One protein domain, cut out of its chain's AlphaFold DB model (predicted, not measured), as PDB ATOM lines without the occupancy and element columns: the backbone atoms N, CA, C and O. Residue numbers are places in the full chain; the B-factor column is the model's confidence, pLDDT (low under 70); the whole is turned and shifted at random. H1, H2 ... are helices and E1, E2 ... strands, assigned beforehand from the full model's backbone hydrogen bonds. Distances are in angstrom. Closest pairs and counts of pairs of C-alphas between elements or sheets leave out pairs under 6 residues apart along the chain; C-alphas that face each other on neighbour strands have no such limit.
ATOM      1  N   LEU A  72     -33.662  33.383 -19.488       97.25
ATOM      2  CA  LEU A  72     -34.041  32.620 -20.677       97.25
ATOM      3  C   LEU A  72     -33.045  32.862 -21.814       97.25
ATOM      4  O   LEU A  72     -32.616  31.916 -22.473       97.25
ATOM      5  N   GLN A  73     -32.610  34.109 -21.993       97.50
ATOM      6  CA  GLN A  73     -31.551  34.451 -22.935       97.50
ATOM      7  C   GLN A  73     -30.268  33.673 -22.622       97.50
ATOM      8  O   GLN A  73     -29.693  33.070 -23.525       97.50
ATOM      9  N   HIS A  74     -29.845  33.621 -21.356       98.00
ATOM     10  CA  HIS A  74     -28.687  32.821 -20.945       98.00
ATOM     11  C   HIS A  74     -28.852  31.338 -21.305       98.00
ATOM     12  O   HIS A  74     -27.949  30.732 -21.880       98.00
ATOM     13  N   ILE A  75     -30.020  30.753 -21.025       97.56
ATOM     14  CA  ILE A  75     -30.315  29.348 -21.338       97.56
ATOM     15  C   ILE A  75     -30.195  29.085 -22.841       97.56
ATOM     16  O   ILE A  75     -29.528  28.129 -23.226       97.56
ATOM     17  N   HIS A  76     -30.742  29.949 -23.697       97.25
ATOM     18  CA  HIS A  76     -30.648  29.791 -25.153       97.25
ATOM     19  C   HIS A  76     -29.213  29.885 -25.701       97.25
ATOM     20  O   HIS A  76     -28.911  29.310 -26.750       97.25
ATOM     21  N   HIS A  77     -28.309  30.556 -24.987       97.75
ATOM     22  CA  HIS A  77     -26.886  30.631 -25.328       97.75
ATOM     23  C   HIS A  77     -26.038  29.517 -24.702       97.75
ATOM     24  O   HIS A  77     -24.814  29.502 -24.853       97.75
ATOM     25  N   THR A  78     -26.668  28.543 -24.045       97.25
ATOM     26  CA  THR A  78     -25.974  27.408 -23.439       97.25
ATOM     27  C   THR A  78     -26.560  26.071 -23.880       97.25
ATOM     28  O   THR A  78     -27.686  25.973 -24.360       97.25
ATOM     29  N   THR A  79     -25.768  25.014 -23.734       96.62
ATOM     30  CA  THR A  79     -26.187  23.630 -23.943       96.62
ATOM     31  C   THR A  79     -25.776  22.787 -22.733       96.62
ATOM     32  O   THR A  79     -24.618  22.856 -22.307       96.62
ATOM     33  N   PRO A  80     -26.676  21.956 -22.172       97.00
ATOM     34  CA  PRO A  80     -26.324  21.021 -21.111       97.00
ATOM     35  C   PRO A  80     -25.257  20.018 -21.554       97.00
ATOM     36  O   PRO A  80     -25.386  19.340 -22.580       97.00
ATOM     37  N   ALA A  81     -24.224  19.868 -20.735       96.44
ATOM     38  CA  ALA A  81     -23.141  18.926 -20.959       96.44
ATOM     39  C   ALA A  81     -22.730  18.220 -19.662       96.44
ATOM     40  O   ALA A  81     -22.850  18.762 -18.562       96.44
ATOM     41  N   ILE A  82     -22.189  17.012 -19.808       95.69
ATOM     42  CA  ILE A  82     -21.478  16.287 -18.749       95.69
ATOM     43  C   ILE A  82     -20.042  16.119 -19.222       95.69
ATOM     44  O   ILE A  82     -19.807  15.578 -20.301       95.69
ATOM     45  N   ASN A  83     -19.074  16.584 -18.427       91.50
ATOM     46  CA  ASN A  83     -17.649  16.537 -18.778       91.50
ATOM     47  C   ASN A  83     -17.382  17.056 -20.206       91.50
ATOM     48  O   ASN A  83     -16.743  16.376 -21.006       91.50
ATOM     49  N   GLN A  84     -17.931  18.232 -20.537       89.62
ATOM     50  CA  GLN A  84     -17.801  18.889 -21.850       89.62
ATOM     51  C   GLN A  84     -18.413  18.121 -23.036       89.62
ATOM     52  O   GLN A  84     -18.245  18.520 -24.185       89.62
ATOM     53  N   THR A  85     -19.147  17.035 -22.785       94.12
ATOM     54  CA  THR A  85     -19.891  16.307 -23.816       94.12
ATOM     55  C   THR A  85     -21.366  16.665 -23.720       94.12
ATOM     56  O   THR A  85     -21.998  16.431 -22.687       94.12
ATOM     57  N   THR A  86     -21.912  17.233 -24.794       95.69
ATOM     58  CA  THR A  86     -23.332  17.590 -24.908       95.69
ATOM     59  C   THR A  86     -24.235  16.390 -24.658       95.69
ATOM     60  O   THR A  86     -23.992  15.294 -25.171       95.69
ATOM     61  N   ILE A  87     -25.313  16.607 -23.905       95.31
ATOM     62  CA  ILE A  87     -26.341  15.589 -23.696       95.31
ATOM     63  C   ILE A  87     -27.269  15.560 -24.924       95.31
ATOM     64  O   ILE A  87     -27.901  16.571 -25.234       95.31
ATOM     65  N   PRO A  88     -27.370  14.430 -25.646       92.62
ATOM     66  CA  PRO A  88     -28.187  14.352 -26.851       92.62
ATOM     67  C   PRO A  88     -29.684  14.229 -26.529       92.62
ATOM     68  O   PRO A  88     -30.068  13.736 -25.471       92.62
ATOM     69  N   ASN A  89     -30.526  14.564 -27.512       92.31
ATOM     70  CA  ASN A  89     -31.981  14.343 -27.505       92.31
ATOM     71  C   ASN A  89     -32.759  15.067 -26.389       92.31
ATOM     72  O   ASN A  89     -33.827  14.599 -25.991       92.31
ATOM     73  N   LEU A  90     -32.248  16.194 -25.894       94.69
ATOM     74  CA  LEU A  90     -33.023  17.086 -25.034       94.69
ATOM     75  C   LEU A  90     -33.955  17.974 -25.879       94.69
ATOM     76  O   LEU A  90     -33.602  18.306 -27.015       94.69
ATOM     77  N   PRO A  91     -35.139  18.348 -25.359       94.88
ATOM     78  CA  PRO A  91     -35.927  19.422 -25.951       94.88
ATOM     79  C   PRO A  91     -35.170  20.755 -25.851       94.88
ATOM     80  O   PRO A  91     -34.207  20.877 -25.091       94.88
ATOM     81  N   GLU A  92     -35.624  21.762 -26.597       94.81
ATOM     82  CA  GLU A  92     -35.190  23.138 -26.353       94.81
ATOM     83  C   GLU A  92     -35.542  23.526 -24.913       94.81
ATOM     84  O   GLU A  92     -36.664  23.290 -24.454       94.81
ATOM     85  N   LEU A  93     -34.556  24.046 -24.185       96.38
ATOM     86  CA  LEU A  93     -34.730  24.388 -22.784       96.38
ATOM     87  C   LEU A  93     -35.331  25.780 -22.624       96.38
ATOM     88  O   LEU A  93     -34.964  26.716 -23.331       96.38
ATOM     89  N   ASP A  94     -36.204  25.901 -21.635       95.69
ATOM     90  CA  ASP A  94     -36.809  27.145 -21.179       95.69
ATOM     91  C   ASP A  94     -36.916  27.136 -19.645       95.69
ATOM     92  O   ASP A  94     -36.540  26.163 -18.987       95.69
ATOM     93  N   LEU A  95     -37.433  28.218 -19.057       94.25
ATOM     94  CA  LEU A  95     -37.574  28.343 -17.602       94.25
ATOM     95  C   LEU A  95     -38.593  27.367 -16.988       94.25
ATOM     96  O   LEU A  95     -38.544  27.132 -15.780       94.25
ATOM     97  N   ASP A  96     -39.480  26.778 -17.791       95.75
ATOM     98  CA  ASP A  96     -40.525  25.863 -17.328       95.75
ATOM     99  C   ASP A  96     -40.059  24.399 -17.329       95.75
ATOM    100  O   ASP A  96     -40.611  23.566 -16.603       95.75
ATOM    101  N   ASN A  97     -39.036  24.066 -18.122       96.00
ATOM    102  CA  ASN A  97     -38.615  22.687 -18.348       96.00
ATOM    103  C   ASN A  97     -37.206  22.338 -17.840       96.00
ATOM    104  O   ASN A  97     -36.845  21.162 -17.882       96.00
ATOM    105  N   LEU A  98     -36.441  23.282 -17.268       94.31
ATOM    106  CA  LEU A  98     -35.094  23.016 -16.721       94.31
ATOM    107  C   LEU A  98     -35.034  21.824 -15.752       94.31
ATOM    108  O   LEU A  98     -34.003  21.160 -15.642       94.31
ATOM    109  N   ALA A  99     -36.135  21.528 -15.058       95.44
ATOM    110  CA  ALA A  99     -36.213  20.430 -14.103       95.44
ATOM    111  C   ALA A  99     -35.922  19.049 -14.717       95.44
ATOM    112  O   ALA A  99     -35.490  18.162 -13.982       95.44
ATOM    113  N   ILE A 100     -36.084  18.864 -16.037       95.44
ATOM    114  CA  ILE A 100     -35.739  17.598 -16.712       95.44
ATOM    115  C   ILE A 100     -34.257  17.238 -16.548       95.44
ATOM    116  O   ILE A 100     -33.896  16.064 -16.596       95.44
ATOM    117  N   LEU A 101     -33.393  18.239 -16.339       95.38
ATOM    118  CA  LEU A 101     -31.959  18.032 -16.162       95.38
ATOM    119  C   LEU A 101     -31.632  17.304 -14.851       95.38
ATOM    120  O   LEU A 101     -30.589  16.658 -14.767       95.38
ATOM    121  N   ASN A 102     -32.523  17.351 -13.854       94.25
ATOM    122  CA  ASN A 102     -32.335  16.671 -12.569       94.25
ATOM    123  C   ASN A 102     -32.363  15.143 -12.695       94.25
ATOM    124  O   ASN A 102     -31.753  14.449 -11.880       94.25
ATOM    125  N   ASP A 103     -33.046  14.621 -13.715       94.00
ATOM    126  CA  ASP A 103     -33.198  13.181 -13.942       94.00
ATOM    127  C   ASP A 103     -32.056  12.591 -14.788       94.00
ATOM    128  O   ASP A 103     -32.000  11.381 -15.036       94.00
ATOM    129  N   ILE A 104     -31.114  13.428 -15.233       92.19
ATOM    130  CA  ILE A 104     -29.983  13.003 -16.055       92.19
ATOM    131  C   ILE A 104     -28.915  12.372 -15.161       92.19
ATOM    132  O   ILE A 104     -28.193  13.037 -14.420       92.19
ATOM    133  N   GLY A 105     -28.789  11.049 -15.259       86.31
ATOM    134  CA  GLY A 105     -27.704  10.303 -14.630       86.31
ATOM    135  C   GLY A 105     -26.361  10.463 -15.356       86.31
ATOM    136  O   GLY A 105     -26.291  10.906 -16.499       86.31
ATOM    137  N   GLY A 106     -25.278  10.024 -14.711       82.31
ATOM    138  CA  GLY A 106     -23.956   9.921 -15.349       82.31
ATOM    139  C   GLY A 106     -22.979  11.061 -15.054       82.31
ATOM    140  O   GLY A 106     -21.843  11.008 -15.520       82.31
ATOM    141  N   GLY A 107     -23.358  12.049 -14.241       88.81
ATOM    142  CA  GLY A 107     -22.445  13.088 -13.767       88.81
ATOM    143  C   GLY A 107     -23.162  14.356 -13.324       88.81
ATOM    144  O   GLY A 107     -24.385  14.388 -13.234       88.81
ATOM    145  N   LYS A 108     -22.386  15.407 -13.044       92.75
ATOM    146  CA  LYS A 108     -22.933  16.753 -12.859       92.75
ATOM    147  C   LYS A 108     -23.222  17.349 -14.232       92.75
ATOM    148  O   LYS A 108     -22.311  17.435 -15.055       92.75
ATOM    149  N   VAL A 109     -24.467  17.749 -14.453       95.31
ATOM    150  CA  VAL A 109     -24.866  18.511 -15.636       95.31
ATOM    151  C   VAL A 109     -24.449  19.965 -15.437       95.31
ATOM    152  O   VAL A 109     -24.713  20.540 -14.382       95.31
ATOM    153  N   ALA A 110     -23.799  20.549 -16.438       93.75
ATOM    154  CA  ALA A 110     -23.471  21.967 -16.482       93.75
ATOM    155  C   ALA A 110     -24.004  22.582 -17.777       93.75
ATOM    156  O   ALA A 110     -23.915  21.966 -18.842       93.75
ATOM    157  N   LEU A 111     -24.530  23.801 -17.693       95.31
ATOM    158  CA  LEU A 111     -24.820  24.607 -18.872       95.31
ATOM    159  C   LEU A 111     -23.493  25.130 -19.429       95.31
ATOM    160  O   LEU A 111     -22.715  25.754 -18.715       95.31
ATOM    161  N   THR A 112     -23.197  24.802 -20.684       94.75
ATOM    162  CA  THR A 112     -21.944  25.172 -21.359       94.75
ATOM    163  C   THR A 112     -22.249  26.162 -22.471       94.75
ATOM    164  O   THR A 112     -23.171  25.916 -23.240       94.75
ATOM    165  N   SER A 113     -21.492  27.258 -22.570       96.19
ATOM    166  CA  SER A 113     -21.685  28.265 -23.625       96.19
ATOM    167  C   SER A 113     -21.628  27.651 -25.026       96.19
ATOM    168  O   SER A 113     -20.735  26.857 -25.328       96.19
ATOM    169  N   ASN A 114     -22.562  28.062 -25.883       95.81
ATOM    170  CA  ASN A 114     -22.559  27.764 -27.316       95.81
ATOM    171  C   ASN A 114     -21.631  28.709 -28.099       95.81
ATOM    172  O   ASN A 114     -21.198  28.377 -29.202       95.81
ATOM    173  N   ASP A 115     -21.332  29.875 -27.526       96.75
ATOM    174  CA  ASP A 115     -20.537  30.938 -28.136       96.75
ATOM    175  C   ASP A 115     -19.101  30.973 -27.593       96.75
ATOM    176  O   ASP A 115     -18.825  30.526 -26.474       96.75
ATOM    177  N   ASP A 116     -18.192  31.576 -28.365       95.44
ATOM    178  CA  ASP A 116     -16.846  31.916 -27.902       95.44
ATOM    179  C   ASP A 116     -16.901  33.086 -26.910       95.44
ATOM    180  O   ASP A 116     -16.959  34.261 -27.286       95.44
ATOM    181  N   ILE A 117     -16.858  32.751 -25.623       94.31
ATOM    182  CA  ILE A 117     -16.961  33.714 -24.522       94.31
ATOM    183  C   ILE A 117     -15.778  34.682 -24.458       94.31
ATOM    184  O   ILE A 117     -15.922  35.765 -23.897       94.31
ATOM    185  N   THR A 118     -14.641  34.366 -25.092       91.25
ATOM    186  CA  THR A 118     -13.481  35.276 -25.139       91.25
ATOM    187  C   THR A 118     -13.747  36.517 -25.987       91.25
ATOM    188  O   THR A 118     -13.072  37.533 -25.840       91.25
ATOM    189  N   THR A 119     -14.769  36.461 -26.846       94.94
ATOM    190  CA  THR A 119     -15.230  37.601 -27.646       94.94
ATOM    191  C   THR A 119     -16.228  38.495 -26.907       94.94
ATOM    192  O   THR A 119     -16.625  39.525 -27.449       94.94
ATOM    193  N   LEU A 120     -16.621  38.115 -25.683       95.00
ATOM    194  CA  LEU A 120     -17.649  38.763 -24.868       95.00
ATOM    195  C   LEU A 120     -18.947  39.024 -25.659       95.00
ATOM    196  O   LEU A 120     -19.291  40.179 -25.930       95.00
ATOM    197  N   PRO A 121     -19.668  37.964 -26.072       97.69
ATOM    198  CA  PRO A 121     -20.908  38.113 -26.824       97.69
ATOM    199  C   PRO A 121     -21.959  38.906 -26.034       97.69
ATOM    200  O   PRO A 121     -21.986  38.904 -24.805       97.69
ATOM    201  N   ALA A 122     -22.861  39.571 -26.762       97.50
ATOM    202  CA  ALA A 122     -23.774  40.574 -26.207       97.50
ATOM    203  C   ALA A 122     -24.614  40.090 -25.006       97.50
ATOM    204  O   ALA A 122     -24.925  40.877 -24.117       97.50
ATOM    205  N   TRP A 123     -24.965  38.801 -24.960       97.12
ATOM    206  CA  TRP A 123     -25.781  38.215 -23.894       97.12
ATOM    207  C   TRP A 123     -25.075  38.138 -22.528       97.12
ATOM    208  O   TRP A 123     -25.748  37.976 -21.510       97.12
ATOM    209  N   LEU A 124     -23.746  38.296 -22.486       97.81
ATOM    210  CA  LEU A 124     -22.979  38.339 -21.238       97.81
ATOM    211  C   LEU A 124     -23.141  39.662 -20.478       97.81
ATOM    212  O   LEU A 124     -23.014  39.670 -19.260       97.81
ATOM    213  N   TYR A 125     -23.457  40.765 -21.163       97.25
ATOM    214  CA  TYR A 125     -23.539  42.096 -20.545       97.25
ATOM    215  C   TYR A 125     -24.839  42.350 -19.770       97.25
ATOM    216  O   TYR A 125     -24.928  43.319 -19.023       97.25
TER     217      TYR A 125
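AT A GLANCE: This is residues 72 to 125 of the 252 residues of an uncharacterized protein of Trichoderma parareesei (UniProt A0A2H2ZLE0). The domain has little regular structure: a short antiparallel two-stranded ribbon, E1 and E2, lies amid long loops, with H2 towards one end of the longest axis and residues 114 to 125 towards the other. The 54 printed residues, of mixed class, hold H1, E1, H2 and E2 in that order, with 20 residues in these elements. The whole is only just compact, close to loose, with a radius of gyration of the C-alphas of 11.7 A and spans of 33 by 25 by 16 A.

HOW THE PARTS SIT: A tight link of 1 residue joins H1, residues 72 to 76, to E1, residues 78 to 82. E1 and E2, residues 110 to 113, are antiparallel at 135 degrees; N 79 and O 112, 2.8 A apart, are within hydrogen-bond range. H2, residues 98 to 103, is apart from H1. Within hydrogen-bond range are every O i to N i+4 pair in H1, and in H2 0 of 2, beside 3 of 3 O i to N i+3 pairs.

IN THESE COORDINATES: H1 begins at C-alpha 72 (-34.041, 32.620, -20.677). E1 is 12.9 A long and H2 10.4 A. E2 ends at C-alpha 113 (-21.685, 28.265, -23.625).

THE WHOLE: The C-alphas farthest apart, of Asp 103 and Thr 119, are 33.3 A apart. The printed part has no cut, E1 to H2 is a long link, and no printed residue is under 70 in pLDDT.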